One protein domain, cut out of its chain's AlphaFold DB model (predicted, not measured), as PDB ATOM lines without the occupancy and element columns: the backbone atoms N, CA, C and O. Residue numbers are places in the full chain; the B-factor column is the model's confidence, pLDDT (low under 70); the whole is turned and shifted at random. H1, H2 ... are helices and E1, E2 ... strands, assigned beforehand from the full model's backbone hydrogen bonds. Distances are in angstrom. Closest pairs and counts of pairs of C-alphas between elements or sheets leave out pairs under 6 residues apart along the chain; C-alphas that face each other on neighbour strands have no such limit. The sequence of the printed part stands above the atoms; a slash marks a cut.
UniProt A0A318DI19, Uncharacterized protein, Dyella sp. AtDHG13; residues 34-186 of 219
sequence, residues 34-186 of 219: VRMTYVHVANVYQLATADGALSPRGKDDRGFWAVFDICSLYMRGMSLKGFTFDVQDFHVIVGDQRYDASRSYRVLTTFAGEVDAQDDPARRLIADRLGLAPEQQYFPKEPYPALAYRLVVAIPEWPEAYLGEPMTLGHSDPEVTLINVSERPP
ATOM      1  N   VAL A  34      -8.406 -27.088 -35.941       91.50
ATOM      2  CA  VAL A  34      -7.162 -26.492 -35.483       91.50
ATOM      3  C   VAL A  34      -7.540 -25.184 -34.822       91.50
ATOM      4  O   VAL A  34      -8.148 -24.317 -35.433       91.50
ATOM      5  N   ARG A  35      -7.229 -25.044 -33.543       92.50
ATOM      6  CA  ARG A  35      -7.487 -23.833 -32.777       92.50
ATOM      7  C   ARG A  35      -6.163 -23.150 -32.501       92.50
ATOM      8  O   ARG A  35      -5.319 -23.706 -31.801       92.50
ATOM      9  N   MET A  36      -6.027 -21.931 -32.994       94.38
ATOM     10  CA  MET A  36      -4.903 -21.060 -32.697       94.38
ATOM     11  C   MET A  36      -5.372 -19.890 -31.852       94.38
ATOM     12  O   MET A  36      -6.366 -19.238 -32.172       94.38
ATOM     13  N   THR A  37      -4.660 -19.620 -30.766       92.88
ATOM     14  CA  THR A  37      -4.848 -18.369 -30.032       92.88
ATOM     15  C   THR A  37      -3.789 -17.375 -30.459       92.88
ATOM     16  O   THR A  37      -2.633 -17.754 -30.641       92.88
ATOM     17  N   TYR A  38      -4.180 -16.120 -30.634       92.50
ATOM     18  CA  TYR A  38      -3.274 -15.067 -31.060       92.50
ATOM     19  C   TYR A  38      -3.560 -13.748 -30.348       92.50
ATOM     20  O   TYR A  38      -4.629 -13.557 -29.765       92.50
ATOM     21  N   VAL A  39      -2.598 -12.835 -30.412       89.12
ATOM     22  CA  VAL A  39      -2.715 -11.451 -29.947       89.12
ATOM     23  C   VAL A  39      -2.268 -10.526 -31.070       89.12
ATOM     24  O   VAL A  39      -1.245 -10.783 -31.705       89.12
ATOM     25  N   HIS A  40      -3.016  -9.444 -31.310       87.88
ATOM     26  CA  HIS A  40      -2.510  -8.317 -32.099       87.88
ATOM     27  C   HIS A  40      -1.621  -7.470 -31.189       87.88
ATOM     28  O   HIS A  40      -2.083  -6.904 -30.198       87.88
ATOM     29  N   VAL A  41      -0.329  -7.455 -31.491       84.69
ATOM     30  CA  VAL A  41       0.705  -6.892 -30.620       84.69
ATOM     31  C   VAL A  41       0.878  -5.405 -30.892       84.69
ATOM     32  O   VAL A  41       0.891  -4.606 -29.959       84.69
ATOM     33  N   ALA A  42       1.019  -5.031 -32.164       83.88
ATOM     34  CA  ALA A  42       1.347  -3.667 -32.555       83.88
ATOM     35  C   ALA A  42       1.035  -3.389 -34.026       83.88
ATOM     36  O   ALA A  42       0.921  -4.308 -34.839       83.88
ATOM     37  N   ASN A  43       1.012  -2.100 -34.360       85.69
ATOM     38  CA  ASN A  43       1.242  -1.625 -35.718       85.69
ATOM     39  C   ASN A  43       2.609  -0.954 -35.755       85.69
ATOM     40  O   ASN A  43       2.844   0.011 -35.030       85.69
ATOM     41  N   VAL A  44       3.512  -1.473 -36.578       84.00
ATOM     42  CA  VAL A  44       4.865  -0.939 -36.721       84.00
ATOM     43  C   VAL A  44       4.933  -0.158 -38.020       84.00
ATOM     44  O   VAL A  44       4.825  -0.727 -39.099       84.00
ATOM     45  N   TYR A  45       5.118   1.152 -37.925       82.88
ATOM     46  CA  TYR A  45       5.214   2.023 -39.103       82.88
ATOM     47  C   TYR A  45       6.614   2.020 -39.715       82.88
ATOM     48  O   TYR A  45       6.784   2.214 -40.916       82.88
ATOM     49  N   GLN A  46       7.630   1.813 -38.875       81.19
ATOM     50  CA  GLN A  46       9.019   1.909 -39.279       81.19
ATOM     51  C   GLN A  46       9.922   1.092 -38.343       81.19
ATOM     52  O   GLN A  46       9.756   1.107 -37.122       81.19
ATOM     53  N   LEU A  47      10.875   0.367 -38.930       78.00
ATOM     54  CA  LEU A  47      11.887  -0.431 -38.240       78.00
ATOM     55  C   LEU A  47      13.229   0.288 -38.298       78.00
ATOM     56  O   LEU A  47      13.707   0.614 -39.385       78.00
ATOM     57  N   ALA A  48      13.858   0.500 -37.143       77.31
ATOM     58  CA  ALA A  48      15.203   1.054 -37.076       77.31
ATOM     59  C   ALA A  48      16.256  -0.039 -37.330       77.31
ATOM     60  O   ALA A  48      16.207  -1.134 -36.765       77.31
ATOM     61  N   THR A  49      17.241   0.277 -38.161       71.12
ATOM     62  CA  THR A  49      18.362  -0.586 -38.548       71.12
ATOM     63  C   THR A  49      19.672   0.193 -38.414       71.12
ATOM     64  O   THR A  49      19.660   1.406 -38.206       71.12
ATOM     65  N   ALA A  50      20.815  -0.492 -38.499       70.12
ATOM     66  CA  ALA A  50      22.118   0.174 -38.410       70.12
ATOM     67  C   ALA A  50      22.343   1.175 -39.559       70.12
ATOM     68  O   ALA A  50      22.952   2.220 -39.350       70.12
ATOM     69  N   ASP A  51      21.778   0.887 -40.734       65.38
ATOM     70  CA  ASP A  51      21.972   1.658 -41.968       65.38
ATOM     71  C   ASP A  51      20.805   2.621 -42.260       65.38
ATOM     72  O   ASP A  51      20.695   3.171 -43.353       65.38
ATOM     73  N   GLY A  52      19.937   2.833 -41.261       71.19
ATOM     74  CA  GLY A  52      18.784   3.733 -41.276       71.19
ATOM     75  C   GLY A  52      17.477   2.978 -41.033       71.19
ATOM     76  O   GLY A  52      17.431   2.147 -40.133       71.19
ATOM     77  N   ALA A  53      16.386   3.261 -41.743       75.50
ATOM     78  CA  ALA A  53      15.077   2.691 -41.414       75.50
ATOM     79  C   ALA A  53      14.364   2.005 -42.586       75.50
ATOM     80  O   ALA A  53      14.593   2.361 -43.744       75.50
ATOM     81  N   LEU A  54      13.498   1.040 -42.255       78.94
ATOM     82  CA  LEU A  54      12.603   0.339 -43.177       78.94
ATOM     83  C   LEU A  54      11.157   0.721 -42.873       78.94
ATOM     84  O   LEU A  54      10.756   0.657 -41.713       78.94
ATOM     85  N   SER A  55      10.356   1.029 -43.886       79.44
ATOM     86  CA  SER A  55       8.899   1.191 -43.757       79.44
ATOM     87  C   SER A  55       8.171   0.509 -44.920       79.44
ATOM     88  O   SER A  55       8.716   0.486 -46.031       79.44
ATOM     89  N   PRO A  56       6.956  -0.046 -44.721       82.12
ATOM     90  CA  PRO A  56       6.137  -0.517 -45.829       82.12
ATOM     91  C   PRO A  56       5.788   0.671 -46.711       82.12
ATOM     92  O   PRO A  56       5.333   1.711 -46.230       82.12
ATOM     93  N   ARG A  57       5.994   0.519 -48.013       72.62
ATOM     94  CA  ARG A  57       5.672   1.552 -48.981       72.62
ATOM     95  C   ARG A  57       4.251   1.351 -49.489       72.62
ATOM     96  O   ARG A  57       3.915   0.307 -50.045       72.62
ATOM     97  N   GLY A  58       3.459   2.406 -49.383       62.88
ATOM     98  CA  GLY A  58       2.261   2.602 -50.191       62.88
ATOM     99  C   GLY A  58       2.154   4.047 -50.631       62.88
ATOM    100  O   GLY A  58       3.103   4.818 -50.497       62.88
ATOM    101  N   LYS A  59       1.000   4.410 -51.190       55.19
ATOM    102  CA  LYS A  59       0.823   5.657 -51.944       55.19
ATOM    103  C   LYS A  59       1.131   6.926 -51.135       55.19
ATOM    104  O   LYS A  59       1.659   7.876 -51.704       55.19
ATOM    105  N   ASP A  60       0.893   6.892 -49.820       59.28
ATOM    106  CA  ASP A  60       0.934   8.073 -48.946       59.28
ATOM    107  C   ASP A  60       1.964   8.005 -47.796       59.28
ATOM    108  O   ASP A  60       1.835   8.768 -46.847       59.28
ATOM    109  N   ASP A  61       2.952   7.097 -47.805       62.81
ATOM    110  CA  ASP A  61       3.908   6.902 -46.677       62.81
ATOM    111  C   ASP A  61       3.258   6.590 -45.308       62.81
ATOM    112  O   ASP A  61       3.882   6.721 -44.257       62.81
ATOM    113  N   ARG A  62       1.995   6.149 -45.305       74.69
ATOM    114  CA  ARG A  62       1.217   5.838 -44.090       74.69
ATOM    115  C   ARG A  62       1.027   4.335 -43.844       74.69
ATOM    116  O   ARG A  62       0.160   3.953 -43.064       74.69
ATOM    117  N   GLY A  63       1.789   3.491 -44.536       82.69
ATOM    118  CA  GLY A  63       1.734   2.042 -44.361       82.69
ATOM    119  C   GLY A  63       2.329   1.574 -43.032       82.69
ATOM    120  O   GLY A  63       3.090   2.293 -42.385       82.69
ATOM    121  N   PHE A  64       1.989   0.354 -42.625       86.56
ATOM    122  CA  PHE A  64       2.514  -0.285 -41.416       86.56
ATOM    123  C   PHE A  64       2.470  -1.812 -41.495       86.56
ATOM    124  O   PHE A  64       1.739  -2.401 -42.288       86.56
ATOM    125  N   TRP A  65       3.264  -2.464 -40.654       88.25
ATOM    126  CA  TRP A  65       3.158  -3.890 -40.372       88.25
ATOM    127  C   TRP A  65       2.210  -4.104 -39.198       88.25
ATOM    128  O   TRP A  65       2.485  -3.639 -38.091       88.25
ATOM    129  N   ALA A  66       1.120  -4.834 -39.411       89.88
ATOM    130  CA  ALA A  66       0.314  -5.369 -38.323       89.88
ATOM    131  C   ALA A  66       1.009  -6.624 -37.771       89.88
ATOM    132  O   ALA A  66       1.232  -7.589 -38.505       89.88
ATOM    133  N   VAL A  67       1.389  -6.592 -36.493       90.00
ATOM    134  CA  VAL A  67       2.198  -7.637 -35.846       90.00
ATOM    135  C   VAL A  67       1.335  -8.521 -34.963       90.00
ATOM    136  O   VAL A  67       0.648  -8.025 -34.070       90.00
ATOM    137  N   PHE A  68       1.421  -9.833 -35.167       92.38
ATOM    138  CA  PHE A  68       0.647 -10.820 -34.426       92.38
ATOM    139  C   PHE A  68       1.557 -11.867 -33.793       92.38
ATOM    140  O   PHE A  68       2.465 -12.376 -34.448       92.38
ATOM    141  N   ASP A  69       1.254 -12.236 -32.551       92.25
ATOM    142  CA  ASP A  69       1.855 -13.395 -31.894       92.25
ATOM    143  C   ASP A  69       0.821 -14.522 -31.824       92.25
ATOM    144  O   ASP A  69      -0.259 -14.349 -31.259       92.25
ATOM    145  N   ILE A  70       1.163 -15.691 -32.360       93.88
ATOM    146  CA  ILE A  70       0.458 -16.952 -32.152       93.88
ATOM    147  C   ILE A  70       0.940 -17.543 -30.827       93.88
ATOM    148  O   ILE A  70       2.104 -17.917 -30.660       93.88
ATOM    149  N   CYS A  71       0.029 -17.625 -29.867       91.62
ATOM    150  CA  CYS A  71       0.328 -17.972 -28.484       91.62
ATOM    151  C   CYS A  71       0.169 -19.453 -28.196       91.62
ATOM    152  O   CYS A  71       0.963 -20.030 -27.452       91.62
ATOM    153  N   SER A  72      -0.837 -20.083 -28.795       92.19
ATOM    154  CA  SER A  72      -1.017 -21.519 -28.671       92.19
ATOM    155  C   SER A  72      -1.619 -22.135 -29.917       92.19
ATOM    156  O   SER A  72      -2.359 -21.483 -30.655       92.19
ATOM    157  N   LEU A  73      -1.324 -23.416 -30.098       93.25
ATOM    158  CA  LEU A  73      -1.881 -24.272 -31.130       93.25
ATOM    159  C   LEU A  73      -2.453 -25.525 -30.461       93.25
ATOM    160  O   LEU A  73      -1.769 -26.225 -29.709       93.25
ATOM    161  N   TYR A  74      -3.724 -25.800 -30.729       90.38
ATOM    162  CA  TYR A  74      -4.422 -26.987 -30.260       90.38
ATOM    163  C   TYR A  74      -5.147 -27.662 -31.418       90.38
ATOM    164  O   TYR A  74      -5.833 -27.013 -32.201       90.38
ATOM    165  N   MET A  75      -5.023 -28.980 -31.506       91.38
ATOM    166  CA  MET A  75      -5.538 -29.779 -32.613       91.38
ATOM    167  C   MET A  75      -6.486 -30.861 -32.103       91.38
ATOM    168  O   MET A  75      -6.185 -31.560 -31.131       91.38
ATOM    169  N   ARG A  76      -7.618 -31.046 -32.786       84.94
ATOM    170  CA  ARG A  76      -8.618 -32.071 -32.464       84.94
ATOM    171  C   ARG A  76      -9.069 -32.829 -33.718       84.94
ATOM    172  O   ARG A  76      -8.983 -32.327 -34.832       84.94
ATOM    173  N   GLY A  77      -9.552 -34.056 -33.506       83.75
ATOM    174  CA  GLY A  77     -10.075 -34.956 -34.539       83.75
ATOM    175  C   GLY A  77      -9.127 -36.125 -34.803       83.75
ATOM    176  O   GLY A  77      -7.918 -35.933 -34.944       83.75
ATOM    177  N   MET A  78      -9.643 -37.357 -34.821       79.88
ATOM    178  CA  MET A  78      -8.817 -38.577 -34.920       79.88
ATOM    179  C   MET A  78      -7.970 -38.661 -36.193       79.88
ATOM    180  O   MET A  78      -6.871 -39.202 -36.162       79.88
ATOM    181  N   SER A  79      -8.465 -38.123 -37.305       84.38
ATOM    182  CA  SER A  79      -7.825 -38.218 -38.621       84.38
ATOM    183  C   SER A  79      -6.751 -37.153 -38.877       84.38
ATOM    184  O   SER A  79      -6.099 -37.185 -39.921       84.38
ATOM    185  N   LEU A  80      -6.559 -36.204 -37.956       87.56
ATOM    186  CA  LEU A  80      -5.520 -35.180 -38.049       87.56
ATOM    187  C   LEU A  80      -4.208 -35.724 -37.457       87.56
ATOM    188  O   LEU A  80      -4.191 -36.178 -36.315       87.56
ATOM    189  N   LYS A  81      -3.114 -35.696 -38.228       92.56
ATOM    190  CA  LYS A  81      -1.771 -36.120 -37.768       92.56
ATOM    191  C   LYS A  81      -0.919 -34.962 -37.247       92.56
ATOM    192  O   LYS A  81       0.029 -35.182 -36.499       92.56
ATOM    193  N   GLY A  82      -1.282 -33.751 -37.636       93.81
ATOM    194  CA  GLY A  82      -0.595 -32.516 -37.320       93.81
ATOM    195  C   GLY A  82      -1.152 -31.387 -38.175       93.81
ATOM    196  O   GLY A  82      -2.143 -31.576 -38.885       93.81
ATOM    197  N   PHE A  83      -0.501 -30.240 -38.099       95.31
ATOM    198  CA  PHE A  83      -0.873 -29.022 -38.794       95.31
ATOM    199  C   PHE A  83       0.380 -28.345 -39.351       95.31
ATOM    200  O   PHE A  83       1.392 -28.255 -38.659       95.31
ATOM    201  N   THR A  84       0.310 -27.865 -40.588       95.88
ATOM    202  CA  THR A  84       1.374 -27.054 -41.183       95.88
ATOM    203  C   THR A  84       1.004 -25.594 -41.007       95.88
ATOM    204  O   THR A  84       0.039 -25.131 -41.599       95.88
ATOM    205  N   PHE A  85       1.765 -24.880 -40.186       94.81
ATOM    206  CA  PHE A  85       1.749 -23.427 -40.196       94.81
ATOM    207  C   PHE A  85       2.407 -22.955 -41.485       94.81
ATOM    208  O   PHE A  85       3.542 -23.344 -41.755       94.81
ATOM    209  N   ASP A  86       1.699 -22.134 -42.250       94.81
ATOM    210  CA  ASP A  86       2.211 -21.444 -43.426       94.81
ATOM    211  C   ASP A  86       1.787 -19.977 -43.342       94.81
ATOM    212  O   ASP A  86       0.598 -19.668 -43.250       94.81
ATOM    213  N   VAL A  87       2.756 -19.061 -43.359       92.12
ATOM    214  CA  VAL A  87       2.491 -17.617 -43.332       92.12
ATOM    215  C   VAL A  87       1.566 -17.204 -44.482       92.12
ATOM    216  O   VAL A  87       0.747 -16.307 -44.300       92.12
ATOM    217  N   GLN A  88       1.631 -17.867 -45.640       92.25
ATOM    218  CA  GLN A  88       0.812 -17.524 -46.808       92.25
ATOM    219  C   GLN A  88      -0.696 -17.708 -46.586       92.25
ATOM    220  O   GLN A  88      -1.494 -17.075 -47.277       92.25
ATOM    221  N   ASP A  89      -1.094 -18.517 -45.605       95.00
ATOM    222  CA  ASP A  89      -2.499 -18.754 -45.287       95.00
ATOM    223  C   ASP A  89      -3.119 -17.650 -44.413       95.00
ATOM    224  O   ASP A  89      -4.347 -17.554 -44.293       95.00
ATOM    225  N   PHE A  90      -2.295 -16.771 -43.835       95.75
ATOM    226  CA  PHE A  90      -2.740 -15.699 -42.950       95.75
ATOM    227  C   PHE A  90      -3.013 -14.392 -43.690       95.75
ATOM    228  O   PHE A  90      -2.317 -14.011 -44.633       95.75
ATOM    229  N   HIS A  91      -4.025 -13.665 -43.223       95.31
ATOM    230  CA  HIS A  91      -4.419 -12.391 -43.814       95.31
ATOM    231  C   HIS A  91      -5.167 -11.493 -42.824       95.31
ATOM    232  O   HIS A  91      -5.659 -11.951 -41.795       95.31
ATOM    233  N   VAL A  92      -5.293 -10.213 -43.162       92.88
ATOM    234  CA  VAL A  92      -6.149  -9.231 -42.480       92.88
ATOM    235  C   VAL A  92      -7.148  -8.678 -43.494       92.88
ATOM    236  O   VAL A  92      -6.786  -8.416 -44.640       92.88
ATOM    237  N   ILE A  93      -8.403  -8.495 -43.082       88.62
ATOM    238  CA  ILE A  93      -9.438  -7.840 -43.894       88.62
ATOM    239  C   ILE A  93      -9.801  -6.514 -43.227       88.62
ATOM    240  O   ILE A  93     -10.157  -6.497 -42.049       88.62
ATOM    241  N   VAL A  94      -9.714  -5.415 -43.978       83.75
ATOM    242  CA  VAL A  94     -10.124  -4.075 -43.539       83.75
ATOM    243  C   VAL A  94     -11.002  -3.462 -44.626       83.75
ATOM    244  O   VAL A  94     -10.534  -3.210 -45.736       83.75
ATOM    245  N   GLY A  95     -12.282  -3.241 -44.319       82.56
ATOM    246  CA  GLY A  95     -13.267  -2.872 -45.338       82.56
ATOM    247  C   GLY A  95     -13.331  -3.930 -46.444       82.56
ATOM    248  O   GLY A  95     -13.438  -5.120 -46.152       82.56
ATOM    249  N   ASP A  96     -13.206  -3.496 -47.697       82.50
ATOM    250  CA  ASP A  96     -13.207  -4.374 -48.877       82.50
ATOM    251  C   ASP A  96     -11.804  -4.878 -49.269       82.50
ATOM    252  O   ASP A  96     -11.641  -5.586 -50.265       82.50
ATOM    253  N   GLN A  97     -10.767  -4.507 -48.512       87.00
ATOM    254  CA  GLN A  97      -9.385  -4.858 -48.818       87.00
ATOM    255  C   GLN A  97      -8.907  -6.030 -47.963       87.00
ATOM    256  O   GLN A  97      -9.119  -6.085 -46.750       87.00
ATOM    257  N   ARG A  98      -8.205  -6.958 -48.614       89.19
ATOM    258  CA  ARG A  98      -7.513  -8.078 -47.979       89.19
ATOM    259  C   ARG A  98      -6.007  -7.902 -48.125       89.19
ATOM    260  O   ARG A  98      -5.508  -7.672 -49.225       89.19
ATOM    261  N   TYR A  99      -5.306  -8.082 -47.017       90.06
ATOM    262  CA  TYR A  99      -3.858  -7.992 -46.910       90.06
ATOM    263  C   TYR A  99      -3.315  -9.357 -46.494       90.06
ATOM    264  O   TYR A  99      -3.576  -9.807 -45.382       90.06
ATOM    265  N   ASP A 100      -2.605 -10.037 -47.391       90.75
ATOM    266  CA  ASP A 100      -1.998 -11.342 -47.108       90.75
ATOM    267  C   ASP A 100      -0.644 -11.162 -46.405       90.75
ATOM    268  O   ASP A 100       0.120 -10.256 -46.746       90.75
ATOM    269  N   ALA A 101      -0.318 -12.036 -45.451       86.06
ATOM    270  CA  ALA A 101       0.919 -11.929 -44.671       86.06
ATOM    271  C   ALA A 101       2.192 -12.068 -45.528       86.06
ATOM    272  O   ALA A 101       3.220 -11.464 -45.232       86.06
ATOM    273  N   SER A 102       2.110 -12.837 -46.614       71.88
ATOM    274  CA  SER A 102       3.234 -13.155 -47.500       71.88
ATOM    275  C   SER A 102       3.336 -12.287 -48.753       71.88
ATOM    276  O   SER A 102       4.243 -12.502 -49.558       71.88
ATOM    277  N   ARG A 103       2.414 -11.341 -48.986       66.00
ATOM    278  CA  ARG A 103       2.417 -10.579 -50.245       66.00
ATOM    279  C   ARG A 103       3.736  -9.826 -50.425       66.00
ATOM    280  O   ARG A 103       4.336  -9.356 -49.463       66.00
ATOM    281  N   SER A 104       4.178  -9.686 -51.674       60.38
ATOM    282  CA  SER A 104       5.240  -8.738 -52.004       60.38
ATOM    283  C   SER A 104       4.703  -7.327 -51.779       60.38
ATOM    284  O   SER A 104       3.719  -6.905 -52.390       60.38
ATOM    285  N   TYR A 105       5.325  -6.627 -50.842       74.00
ATOM    286  CA  TYR A 105       5.181  -5.195 -50.661       74.00
ATOM    287  C   TYR A 105       6.559  -4.577 -50.819       74.00
ATOM    288  O   TYR A 105       7.588  -5.216 -50.616       74.00
ATOM    289  N   ARG A 106       6.582  -3.316 -51.221       81.94
ATOM    290  CA  ARG A 106       7.826  -2.574 -51.354       81.94
ATOM    291  C   ARG A 106       8.181  -2.006 -49.989       81.94
ATOM    292  O   ARG A 106       7.290  -1.623 -49.232       81.94
ATOM    293  N   VAL A 107       9.461  -1.964 -49.657       80.62
ATOM    294  CA  VAL A 107       9.948  -1.292 -48.451       80.62
ATOM    295  C   VAL A 107      10.882  -0.173 -48.852       80.62
ATOM    296  O   VAL A 107      11.767  -0.350 -49.693       80.62
ATOM    297  N   LEU A 108      10.669   1.000 -48.262       77.25
ATOM    298  CA  LEU A 108      11.605   2.097 -48.420       77.25
ATOM    299  C   LEU A 108      12.785   1.846 -47.488       77.25
ATOM    300  O   LEU A 108      12.615   1.728 -46.277       77.25
ATOM    301  N   THR A 109      13.973   1.775 -48.069       71.31
ATOM    302  CA  THR A 109      15.237   1.706 -47.348       71.31
ATOM    303  C   THR A 109      15.984   3.019 -47.518       71.31
ATOM    304  O   THR A 109      15.857   3.730 -48.515       71.31
ATOM    305  N   THR A 110      16.808   3.328 -46.536       66.12
ATOM    306  CA  THR A 110      17.646   4.534 -46.516       66.12
ATOM    307  C   THR A 110      18.965   4.342 -47.270       66.12
ATOM    308  O   THR A 110      19.572   5.330 -47.668       66.12
ATOM    309  N   PHE A 111      19.373   3.093 -47.534       65.06
ATOM    310  CA  PHE A 111      20.627   2.752 -48.219       65.06
ATOM    311  C   PHE A 111      20.453   2.375 -49.703       65.06
ATOM    312  O   PHE A 111      21.344   2.646 -50.503       65.06
ATOM    313  N   ALA A 112      19.324   1.769 -50.090       68.25
ATOM    314  CA  ALA A 112      19.065   1.278 -51.450       68.25
ATOM    315  C   ALA A 112      17.805   1.885 -52.091       68.25
ATOM    316  O   ALA A 112      17.399   1.474 -53.177       68.25
ATOM    317  N   GLY A 113      17.169   2.860 -51.432       78.00
ATOM    318  CA  GLY A 113      15.862   3.352 -51.850       78.00
ATOM    319  C   GLY A 113      14.804   2.260 -51.705       78.00
ATOM    320  O   GLY A 113      14.803   1.508 -50.732       78.00
ATOM    321  N   GLU A 114      13.878   2.178 -52.649       84.44
ATOM    322  CA  GLU A 114      12.776   1.222 -52.584       84.44
ATOM    323  C   GLU A 114      13.205  -0.177 -53.067       84.44
ATOM    324  O   GLU A 114      13.615  -0.348 -54.220       84.44
ATOM    325  N   VAL A 115      13.053  -1.192 -52.214       84.94
ATOM    326  CA  VAL A 115      13.341  -2.602 -52.537       84.94
ATOM    327  C   VAL A 115      12.102  -3.471 -52.339       84.94
ATOM    328  O   VAL A 115      11.132  -3.064 -51.699       84.94
ATOM    329  N   ASP A 116      12.104  -4.663 -52.928       83.69
ATOM    330  CA  ASP A 116      11.054  -5.650 -52.679       83.69
ATOM    331  C   ASP A 116      11.251  -6.237 -51.276       83.69
ATOM    332  O   ASP A 116      12.361  -6.637 -50.934       83.69
ATOM    333  N   ALA A 117      10.203  -6.296 -50.453       78.94
ATOM    334  CA  ALA A 117      10.285  -6.926 -49.135       78.94
ATOM    335  C   ALA A 117      10.574  -8.431 -49.216       78.94
ATOM    336  O   ALA A 117      11.029  -9.009 -48.232       78.94
ATOM    337  N   GLN A 118      10.315  -9.053 -50.372       81.19
ATOM    338  CA  GLN A 118      10.638 -10.452 -50.643       81.19
ATOM    339  C   GLN A 118      12.079 -10.652 -51.126       81.19
ATOM    340  O   GLN A 118      12.524 -11.794 -51.227       81.19
ATOM    341  N   ASP A 119      12.826  -9.575 -51.399       85.00
ATOM    342  CA  ASP A 119      14.260  -9.686 -51.658       85.00
ATOM    343  C   ASP A 119      14.971 -10.237 -50.414       85.00
ATOM    344  O   ASP A 119      14.724  -9.797 -49.288       85.00
ATOM    345  N   ASP A 120      15.860 -11.210 -50.605       83.94
ATOM    346  CA  ASP A 120      16.467 -11.995 -49.525       83.94
ATOM    347  C   ASP A 120      17.098 -11.140 -48.409       83.94
ATOM    348  O   ASP A 120      16.864 -11.437 -47.231       83.94
ATOM    349  N   PRO A 121      17.872 -10.079 -48.710       82.69
ATOM    350  CA  PRO A 121      18.428  -9.194 -47.691       82.69
ATOM    351  C   PRO A 121      17.356  -8.445 -46.893       82.69
ATOM    352  O   PRO A 121      17.430  -8.400 -45.664       82.69
ATOM    353  N   ALA A 122      16.348  -7.886 -47.571       80.88
ATOM    354  CA  ALA A 122      15.267  -7.143 -46.926       80.88
ATOM    355  C   ALA A 122      14.418  -8.074 -46.055       80.88
ATOM    356  O   ALA A 122      14.202  -7.797 -44.874       80.88
ATOM    357  N   ARG A 123      14.029  -9.226 -46.608       84.69
ATOM    358  CA  ARG A 123      13.267 -10.270 -45.921       84.69
ATOM    359  C   ARG A 123      13.964 -10.737 -44.649       84.69
ATOM    360  O   ARG A 123      13.336 -10.784 -43.594       84.69
ATOM    361  N   ARG A 124      15.270 -11.027 -44.713       84.94
ATOM    362  CA  ARG A 124      16.066 -11.438 -43.540       84.94
ATOM    363  C   ARG A 124      16.148 -10.346 -42.484       84.94
ATOM    364  O   ARG A 124      16.004 -10.644 -41.306       84.94
ATOM    365  N   LEU A 125      16.362  -9.100 -42.895       83.12
ATOM    366  CA  LEU A 125      16.455  -7.969 -41.974       83.12
ATOM    367  C   LEU A 125      15.126  -7.717 -41.247       83.12
ATOM    368  O   LEU A 125      15.121  -7.497 -40.039       83.12
ATOM    369  N   ILE A 126      14.001  -7.797 -41.963       83.88
ATOM    370  CA  ILE A 126      12.651  -7.707 -41.390       83.88
ATOM    371  C   ILE A 126      12.413  -8.876 -40.425       83.88
ATOM    372  O   ILE A 126      11.987  -8.652 -39.291       83.88
ATOM    373  N   ALA A 127      12.726 -10.103 -40.857       86.44
ATOM    374  CA  ALA A 127      12.557 -11.309 -40.053       86.44
ATOM    375  C   ALA A 127      13.344 -11.252 -38.741       86.44
ATOM    376  O   ALA A 127      12.780 -11.513 -37.680       86.44
ATOM    377  N   ASP A 128      14.613 -10.848 -38.802       84.25
ATOM    378  CA  ASP A 128      15.489 -10.689 -37.639       84.25
ATOM    379  C   ASP A 128      14.981  -9.596 -36.690       84.25
ATOM    380  O   ASP A 128      14.801  -9.829 -35.494       84.25
ATOM    381  N   ARG A 129      14.657  -8.409 -37.222       82.75
ATOM    382  CA  ARG A 129      14.245  -7.260 -36.400       82.75
ATOM    383  C   ARG A 129      12.922  -7.460 -35.689       82.75
ATOM    384  O   ARG A 129      12.764  -7.011 -34.554       82.75
ATOM    385  N   LEU A 130      11.976  -8.116 -36.348       81.50
ATOM    386  CA  LEU A 130      10.677  -8.404 -35.758       81.50
ATOM    387  C   LEU A 130      10.672  -9.720 -34.977       81.50
ATOM    388  O   LEU A 130       9.779  -9.909 -34.153       81.50
ATOM    389  N   GLY A 131      11.664 -10.592 -35.172       86.56
ATOM    390  CA  GLY A 131      11.700 -11.929 -34.583       86.56
ATOM    391  C   GLY A 131      10.604 -12.823 -35.158       86.56
ATOM    392  O   GLY A 131       9.832 -13.407 -34.401       86.56
ATOM    393  N   LEU A 132      10.479 -12.858 -36.488       89.06
ATOM    394  CA  LEU A 132       9.443 -13.631 -37.174       89.06
ATOM    395  C   LEU A 132       9.681 -15.138 -37.035       89.06
ATOM    396  O   LEU A 132      10.816 -15.617 -37.013       89.06
ATOM    397  N   ALA A 133       8.584 -15.885 -36.972       89.75
ATOM    398  CA  ALA A 133       8.590 -17.334 -37.084       89.75
ATOM    399  C   ALA A 133       9.064 -17.786 -38.480       89.75
ATOM    400  O   ALA A 133       9.039 -16.996 -39.431       89.75
ATOM    401  N   PRO A 134       9.463 -19.063 -38.638       91.12
ATOM    402  CA  PRO A 134       9.688 -19.644 -39.958       91.12
ATOM    403  C   PRO A 134       8.455 -19.489 -40.856       91.12
ATOM    404  O   PRO A 134       7.328 -19.632 -40.386       91.12
ATOM    405  N   GLU A 135       8.669 -19.250 -42.155       89.94
ATOM    406  CA  GLU A 135       7.575 -19.100 -43.132       89.94
ATOM    407  C   GLU A 135       6.652 -20.319 -43.160       89.94
ATOM    408  O   GLU A 135       5.441 -20.176 -43.305       89.94
ATOM    409  N   GLN A 136       7.229 -21.509 -42.984       94.06
ATOM    410  CA  GLN A 136       6.498 -22.760 -42.884       94.06
ATOM    411  C   GLN A 136       7.049 -23.631 -41.760       94.06
ATOM    412  O   GLN A 136       8.266 -23.760 -41.592       94.06
ATOM    413  N   GLN A 137       6.153 -24.286 -41.024       96.06
ATOM    414  CA  GLN A 137       6.522 -25.266 -40.013       96.06
ATOM    415  C   GLN A 137       5.430 -26.306 -39.777       96.06
ATOM    416  O   GLN A 137       4.263 -25.982 -39.574       96.06
ATOM    417  N   TYR A 138       5.836 -27.573 -39.710       96.88
ATOM    418  CA  TYR A 138       4.947 -28.658 -39.320       96.88
ATOM    419  C   TYR A 138       4.915 -28.851 -37.799       96.88
ATOM    420  O   TYR A 138       5.953 -28.993 -37.151       96.88
ATOM    421  N   PHE A 139       3.706 -28.937 -37.258       96.25
ATOM    422  CA  PHE A 139       3.412 -29.272 -35.873       96.25
ATOM    423  C   PHE A 139       2.725 -30.638 -35.803       96.25
ATOM    424  O   PHE A 139       1.574 -30.760 -36.233       96.25
ATOM    425  N   PRO A 140       3.386 -31.678 -35.266       96.06
ATOM    426  CA  PRO A 140       2.729 -32.932 -34.903       96.06
ATOM    427  C   PRO A 140       1.488 -32.706 -34.027       96.06
ATOM    428  O   PRO A 140       1.403 -31.712 -33.317       96.06
ATOM    429  N   LYS A 141       0.506 -33.617 -34.052       92.06
ATOM    430  CA  LYS A 141      -0.713 -33.486 -33.233       92.06
ATOM    431  C   LYS A 141      -0.418 -33.648 -31.736       92.06
ATOM    432  O   LYS A 141      -0.621 -34.708 -31.148       92.06
ATOM    433  N   GLU A 142      -0.010 -32.548 -31.128       89.00
ATOM    434  CA  GLU A 142       0.299 -32.373 -29.715       89.00
ATOM    435  C   GLU A 142      -0.195 -30.981 -29.271       89.00
ATOM    436  O   GLU A 142      -0.457 -30.113 -30.111       89.00
ATOM    437  N   PRO A 143      -0.412 -30.745 -27.967       83.12
ATOM    438  CA  PRO A 143      -0.731 -29.412 -27.475       83.12
ATOM    439  C   PRO A 143       0.521 -28.525 -27.443       83.12
ATOM    440  O   PRO A 143       1.515 -28.878 -26.811       83.12
ATOM    441  N   TYR A 144       0.432 -27.323 -28.016       90.31
ATOM    442  CA  TYR A 144       1.487 -26.308 -27.935       90.31
ATOM    443  C   TYR A 144       0.964 -25.062 -27.206       90.31
ATOM    444  O   TYR A 144       0.438 -24.153 -27.848       90.31
ATOM    445  N   PRO A 145       1.049 -24.997 -25.865       84.56
ATOM    446  CA  PRO A 145       0.435 -23.926 -25.072       84.56
ATOM    447  C   PRO A 145       1.239 -22.615 -25.024       84.56
ATOM    448  O   PRO A 145       0.739 -21.625 -24.497       84.56
ATOM    449  N   ALA A 146       2.477 -22.611 -25.529       86.94
ATOM    450  CA  ALA A 146       3.396 -21.474 -25.466       86.94
ATOM    451  C   ALA A 146       4.243 -21.383 -26.747       86.94
ATOM    452  O   ALA A 146       5.458 -21.557 -26.708       86.94
ATOM    453  N   LEU A 147       3.583 -21.180 -27.893       88.00
ATOM    454  CA  LEU A 147       4.239 -21.152 -29.204       88.00
ATOM    455  C   LEU A 147       5.098 -19.886 -29.363       88.00
ATOM    456  O   LEU A 147       6.244 -19.990 -29.775       88.00
ATOM    457  N   ALA A 148       4.567 -18.717 -28.984       83.62
ATOM    458  CA  ALA A 148       5.190 -17.402 -29.190       83.62
ATOM    459  C   ALA A 148       5.702 -17.194 -30.635       83.62
ATOM    460  O   ALA A 148       6.800 -16.684 -30.848       83.62
ATOM    461  N   TYR A 149       4.918 -17.622 -31.636       92.44
ATOM    462  CA  TYR A 149       5.281 -17.483 -33.054       92.44
ATOM    463  C   TYR A 149       4.801 -16.154 -33.568       92.44
ATOM    464  O   TYR A 149       3.604 -15.889 -33.557       92.44
ATOM    465  N   ARG A 150       5.719 -15.343 -34.066       91.88
ATOM    466  CA  ARG A 150       5.361 -14.052 -34.621       91.88
ATOM    467  C   ARG A 150       5.213 -14.114 -36.124       91.88
ATOM    468  O   ARG A 150       6.053 -14.678 -36.817       91.88
ATOM    469  N   LEU A 151       4.186 -13.450 -36.625       92.75
ATOM    470  CA  LEU A 151       4.037 -13.145 -38.038       92.75
ATOM    471  C   LEU A 151       3.604 -11.692 -38.202       92.75
ATOM    472  O   LEU A 151       3.116 -11.057 -37.261       92.75
ATOM    473  N   VAL A 152       3.784 -11.167 -39.407       91.44
ATOM    474  CA  VAL A 152       3.345  -9.818 -39.752       91.44
ATOM    475  C   VAL A 152       2.552  -9.811 -41.037       91.44
ATOM    476  O   VAL A 152       2.812 -10.599 -41.942       91.44
ATOM    477  N   VAL A 153       1.610  -8.881 -41.114       91.81
ATOM    478  CA  VAL A 153       0.884  -8.555 -42.338       91.81
ATOM    479  C   VAL A 153       1.205  -7.116 -42.695       91.81
ATOM    480  O   VAL A 153       0.976  -6.211 -41.894       91.81
ATOM    481  N   ALA A 154       1.770  -6.898 -43.878       88.75
ATOM    482  CA  ALA A 154       2.038  -5.549 -44.346       88.75
ATOM    483  C   ALA A 154       0.777  -4.914 -44.921       88.75
ATOM    484  O   ALA A 154       0.093  -5.484 -45.772       88.75
ATOM    485  N   ILE A 155       0.521  -3.696 -44.471       88.31
ATOM    486  CA  ILE A 155      -0.573  -2.849 -44.908       88.31
ATOM    487  C   ILE A 155       0.086  -1.634 -45.559       88.31
ATOM    488  O   ILE A 155       0.533  -0.728 -44.857       88.31
ATOM    489  N   PRO A 156       0.273  -1.649 -46.892       83.44
ATOM    490  CA  PRO A 156       1.075  -0.647 -47.590       83.44
ATOM    491  C   PRO A 156       0.486   0.762 -47.487       83.44
ATOM    492  O   PRO A 156       1.229   1.738 -47.479       83.44
ATOM    493  N   GLU A 157      -0.832   0.896 -47.369       83.00
ATOM    494  CA  GLU A 157      -1.524   2.179 -47.266       83.00
ATOM    495  C   GLU A 157      -2.468   2.198 -46.068       83.00
ATOM    496  O   GLU A 157      -3.047   1.176 -45.716       83.00
ATOM    497  N   TRP A 158      -2.620   3.362 -45.431       82.25
ATOM    498  CA  TRP A 158      -3.534   3.504 -44.301       82.25
ATOM    499  C   TRP A 158      -4.975   3.266 -44.769       82.25
ATOM    500  O   TRP A 158      -5.461   4.057 -45.583       82.25
ATOM    501  N   PRO A 159      -5.684   2.239 -44.264       81.75
ATOM    502  CA  PRO A 159      -7.047   1.985 -44.709       81.75
ATOM    503  C   PRO A 159      -7.953   3.144 -44.285       81.75
ATOM    504  O   PRO A 159      -7.934   3.549 -43.124       81.75
ATOM    505  N   GLU A 160      -8.762   3.685 -45.199       78.94
ATOM    506  CA  GLU A 160      -9.544   4.912 -44.950       78.94
ATOM    507  C   GLU A 160     -10.463   4.824 -43.719       78.94
ATOM    508  O   GLU A 160     -10.672   5.820 -43.030       78.94
ATOM    509  N   ALA A 161     -10.980   3.629 -43.415       72.62
ATOM    510  CA  ALA A 161     -11.863   3.376 -42.277       72.62
ATOM    511  C   ALA A 161     -11.130   2.988 -40.976       72.62
ATOM    512  O   ALA A 161     -11.787   2.756 -39.964       72.62
ATOM    513  N   TYR A 162      -9.797   2.893 -40.990       79.75
ATOM    514  CA  TYR A 162      -9.015   2.427 -39.850       79.75
ATOM    515  C   TYR A 162      -8.749   3.556 -38.847       79.75
ATOM    516  O   TYR A 162      -8.087   4.547 -39.171       79.75
ATOM    517  N   LEU A 163      -9.229   3.395 -37.612       76.12
ATOM    518  CA  LEU A 163      -9.122   4.371 -36.521       76.12
ATOM    519  C   LEU A 163      -8.069   3.974 -35.470       76.12
ATOM    520  O   LEU A 163      -8.038   4.542 -34.375       76.12
ATOM    521  N   GLY A 164      -7.195   3.014 -35.785       76.19
ATOM    522  CA  GLY A 164      -6.187   2.501 -34.851       76.19
ATOM    523  C   GLY A 164      -6.689   1.374 -33.942       76.19
ATOM    524  O   GLY A 164      -6.036   1.043 -32.950       76.19
ATOM    525  N   GLU A 165      -7.850   0.786 -34.235       77.44
ATOM    526  CA  GLU A 165      -8.382  -0.379 -33.527       77.44
ATOM    527  C   GLU A 165      -7.528  -1.644 -33.733       77.44
ATOM    528  O   GLU A 165      -6.804  -1.759 -34.722       77.44
ATOM    529  N   PRO A 166      -7.573  -2.632 -32.824       78.62
ATOM    530  CA  PRO A 166      -6.929  -3.914 -33.079       78.62
ATOM    531  C   PRO A 166      -7.407  -4.563 -34.379       78.62
ATOM    532  O   PRO A 166      -8.607  -4.664 -34.638       78.62
ATOM    533  N   MET A 167      -6.455  -5.057 -35.162       86.38
ATOM    534  CA  MET A 167      -6.743  -5.791 -36.386       86.38
ATOM    535  C   MET A 167      -7.054  -7.251 -36.090       86.38
ATOM    536  O   MET A 167      -6.525  -7.849 -35.151       86.38
ATOM    537  N   THR A 168      -7.922  -7.833 -36.915       89.88
ATOM    538  CA  THR A 168      -8.287  -9.245 -36.814       89.88
ATOM    539  C   THR A 168      -7.471 -10.053 -37.806       89.88
ATOM    540  O   THR A 168      -7.448  -9.746 -38.997       89.88
ATOM    541  N   LEU A 169      -6.826 -11.102 -37.305       93.38
ATOM    542  CA  LEU A 169      -6.128 -12.079 -38.123       93.38
ATOM    543  C   LEU A 169      -7.115 -13.142 -38.620       93.38
ATOM    544  O   LEU A 169      -7.900 -13.685 -37.837       93.38
ATOM    545  N   GLY A 170      -7.053 -13.436 -39.913       94.69
ATOM    546  CA  GLY A 170      -7.779 -14.498 -40.599       94.69
ATOM    547  C   GLY A 170      -6.844 -15.603 -41.096       94.69
ATOM    548  O   GLY A 170      -5.638 -15.397 -41.233       94.69
ATOM    549  N   HIS A 171      -7.424 -16.772 -41.380       95.50
ATOM    550  CA  HIS A 171      -6.751 -17.929 -41.976       95.50
ATOM    551  C   HIS A 171      -7.539 -18.404 -43.206       95.50
ATOM    552  O   HIS A 171      -8.763 -18.274 -43.235       95.50
ATOM    553  N   SER A 172      -6.854 -18.897 -44.236       94.25
ATOM    554  CA  SER A 172      -7.455 -19.346 -45.503       94.25
ATOM    555  C   SER A 172      -8.340 -20.588 -45.330       94.25
ATOM    556  O   SER A 172      -9.425 -20.660 -45.904       94.25
ATOM    557  N   ASP A 173      -7.887 -21.544 -44.520       91.69
ATOM    558  CA  ASP A 173      -8.609 -22.778 -44.208       91.69
ATOM    559  C   ASP A 173      -9.737 -22.542 -43.175       91.69
ATOM    560  O   ASP A 173      -9.444 -22.130 -42.046       91.69
ATOM    561  N   PRO A 174     -11.013 -22.836 -43.505       85.44
ATOM    562  CA  PRO A 174     -12.140 -22.695 -42.580       85.44
ATOM    563  C   PRO A 174     -12.117 -23.672 -41.388       85.44
ATOM    564  O   PRO A 174     -12.854 -23.465 -40.422       85.44
ATOM    565  N   GLU A 175     -11.308 -24.736 -41.422       87.94
ATOM    566  CA  GLU A 175     -11.120 -25.657 -40.288       87.94
ATOM    567  C   GLU A 175     -10.189 -25.078 -39.202       87.94
ATOM    568  O   GLU A 175     -10.129 -25.602 -38.079       87.94
ATOM    569  N   VAL A 176      -9.495 -23.973 -39.505       91.81
ATOM    570  CA  VAL A 176      -8.648 -23.236 -38.562       91.81
ATOM    571  C   VAL A 176      -9.461 -22.142 -37.872       91.81
ATOM    572  O   VAL A 176      -9.883 -21.152 -38.458       91.81
ATOM    573  N   THR A 177      -9.648 -22.300 -36.567       91.06
ATOM    574  CA  THR A 177     -10.260 -21.294 -35.702       91.06
ATOM    575  C   THR A 177      -9.181 -20.429 -35.065       91.06
ATOM    576  O   THR A 177      -8.439 -20.892 -34.192       91.06
ATOM    577  N   LEU A 178      -9.133 -19.156 -35.452       91.75
ATOM    578  CA  LEU A 178      -8.296 -18.145 -34.814       91.75
ATOM    579  C   LEU A 178      -9.062 -17.449 -33.690       91.75
ATOM    580  O   LEU A 178     -10.197 -17.012 -33.867       91.75
ATOM    581  N   ILE A 179      -8.436 -17.335 -32.524       89.75
ATOM    582  CA  ILE A 179      -9.031 -16.701 -31.348       89.75
ATOM    583  C   ILE A 179      -8.106 -15.609 -30.854       89.75
ATOM    584  O   ILE A 179      -7.028 -15.895 -30.332       89.75
ATOM    585  N   ASN A 180      -8.564 -14.366 -30.977       88.19
ATOM    586  CA  ASN A 180      -7.888 -13.238 -30.366       88.19
ATOM    587  C   ASN A 180      -8.069 -13.316 -28.843       88.19
ATOM    588  O   ASN A 180      -9.198 -13.339 -28.354       88.19
ATOM    589  N   VAL A 181      -6.968 -13.396 -28.095       82.38
ATOM    590  CA  VAL A 181      -6.987 -13.421 -26.620       82.38
ATOM    591  C   VAL A 181      -6.702 -12.052 -25.998       82.38
ATOM    592  O   VAL A 181      -6.674 -11.929 -24.777       82.38
ATOM    593  N   SER A 182      -6.528 -11.022 -26.827       69.31
ATOM    594  CA  SER A 182      -6.452  -9.621 -26.415       69.31
ATOM    595  C   SER A 182      -7.744  -8.884 -26.771       69.31
ATOM    596  O   SER A 182      -8.149  -8.846 -27.928       69.31
ATOM    597  N   GLU A 183      -8.394  -8.265 -25.783       52.84
ATOM    598  CA  GLU A 183      -9.551  -7.389 -26.039       52.84
ATOM    599  C   GLU A 183      -9.120  -6.034 -26.641       52.84
ATOM    600  O   GLU A 183      -9.890  -5.399 -27.357       52.84
ATOM    601  N   ARG A 184      -7.873  -5.600 -26.375       49.88
ATOM    602  CA  ARG A 184      -7.178  -4.438 -26.965       49.88
ATOM    603  C   ARG A 184      -5.656  -4.657 -26.967       49.88
ATOM    604  O   ARG A 184      -5.172  -5.323 -26.048       49.88
ATOM    605  N   PRO A 185      -4.897  -4.059 -27.909       46.47
ATOM    606  CA  PRO A 185      -3.442  -4.044 -27.824       46.47
ATOM    607  C   PRO A 185      -3.039  -3.294 -26.537       46.47
ATOM    608  O   PRO A 185      -3.672  -2.277 -26.210       46.47
ATOM    609  N   PRO A 186      -2.056  -3.774 -25.752       45.81
ATOM    610  CA  PRO A 186      -1.708  -3.123 -24.494       45.81
ATOM    611  C   PRO A 186      -1.219  -1.685 -24.752       45.81
ATOM    612  O   PRO A 186      -0.548  -1.419 -25.745       45.81
TER     613      PRO A 186
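What this domain is: This is residues 34 to 186 of the 219 residues of an uncharacterized protein of Dyella sp. AtDHG13 (UniProt A0A318DI19). What shape does the model have? A long, strongly twisted and curled sheet, E11 E4 E1 E13, runs along the body, and the small sheet E7 E6 E12 packs on it with E12 in the hollow of the curl. At one end the sheet E2 E3 E8 E9 has helix H1 over one face, and towards the other end lies the strand pair E5 E10. What is it made of? The printed part has 153 residues, with one named helix and 13 named strands in the order E1 to E9, H1, E10 to E13, and its class is mostly strand. The largest sheet is mixed and the other three antiparallel; the whole is compact, with a radius of gyration of the C-alphas of 15.9 A, and spans 51 by 33 by 26 A.

How they stand to each other: How is the largest sheet built? Its order is E11, residues 149 to 155, E4, residues 64 to 76, E1, residues 34 to 44, and E13, residues 176 to 180. Antiparallel E11 and E4 have N 66 and O 153 within hydrogen-bond range at 2.8 A, antiparallel E4 and E1 have N 67 and O 42 at 2.9 A, and parallel E1 and E13 have N 36 and O 177 at 2.9 A. E1 bends by 53 degrees at residue 41, and E4 by 55 degrees at residue 71. What stands near it? E7, residues 97 to 100, and E6, residues 90 to 94, form a hairpin with N 99 and O 92 at 2.8 A; E12, residues 169 to 171, is antiparallel to E6, with N 170 and O 91 at 2.8 A. The closest C-alphas of E7 and E11, Asp 100 and Val 153, are 6.2 A apart, and those of E12 and E13, Gly 170 and Leu 178, 6.9 A. E5, residues 82 to 86, and E10, residues 136 to 140, are antiparallel, with N 85 and O 137 at 2.8 A. Where is the helix? H1, residues 120 to 130, is on the sheet of E2, residues 47 to 49, E3, residues 52 to 57, E8, residues 106 to 109, and E9, residues 113 to 116, at a height over the sheet of 8.8 A and across the strands, at 73 degrees to E8 on the local plane. Hairpins E2 and E3, and E8 and E9, have N 47 and O 54 at 2.8 A and N 107 and O 115 at 2.9 A; antiparallel E3 and E8 have N 57 and O 106 at 2.8 A. In H1 every O i to N i+4 pair is within hydrogen-bond range.

Where its parts are: Where can a reader start? E1 begins at C-alpha 34, (-7.162, -26.492, -35.483), and E13 ends at C-alpha 180, (-7.888, -13.238, -30.366). Which elements are long? From first to last C-alpha E4 measures 34.8 A, E1 28.3 A, E11 19.7 A, and E3 and H1 15.4 A each.

The domain as a whole: How large is it, and is it cut? The two C-alphas farthest apart, of Met 78 and Phe 111, are 52.5 A apart, and the printed part has no cut. Which link is long, and where is confidence low? The link from E11 to E12, residues 156 to 168, is long. The pLDDT is under 70 at residue 51 and residues 58 to 61, 103 to 104, 110 to 112 and 182 to 186.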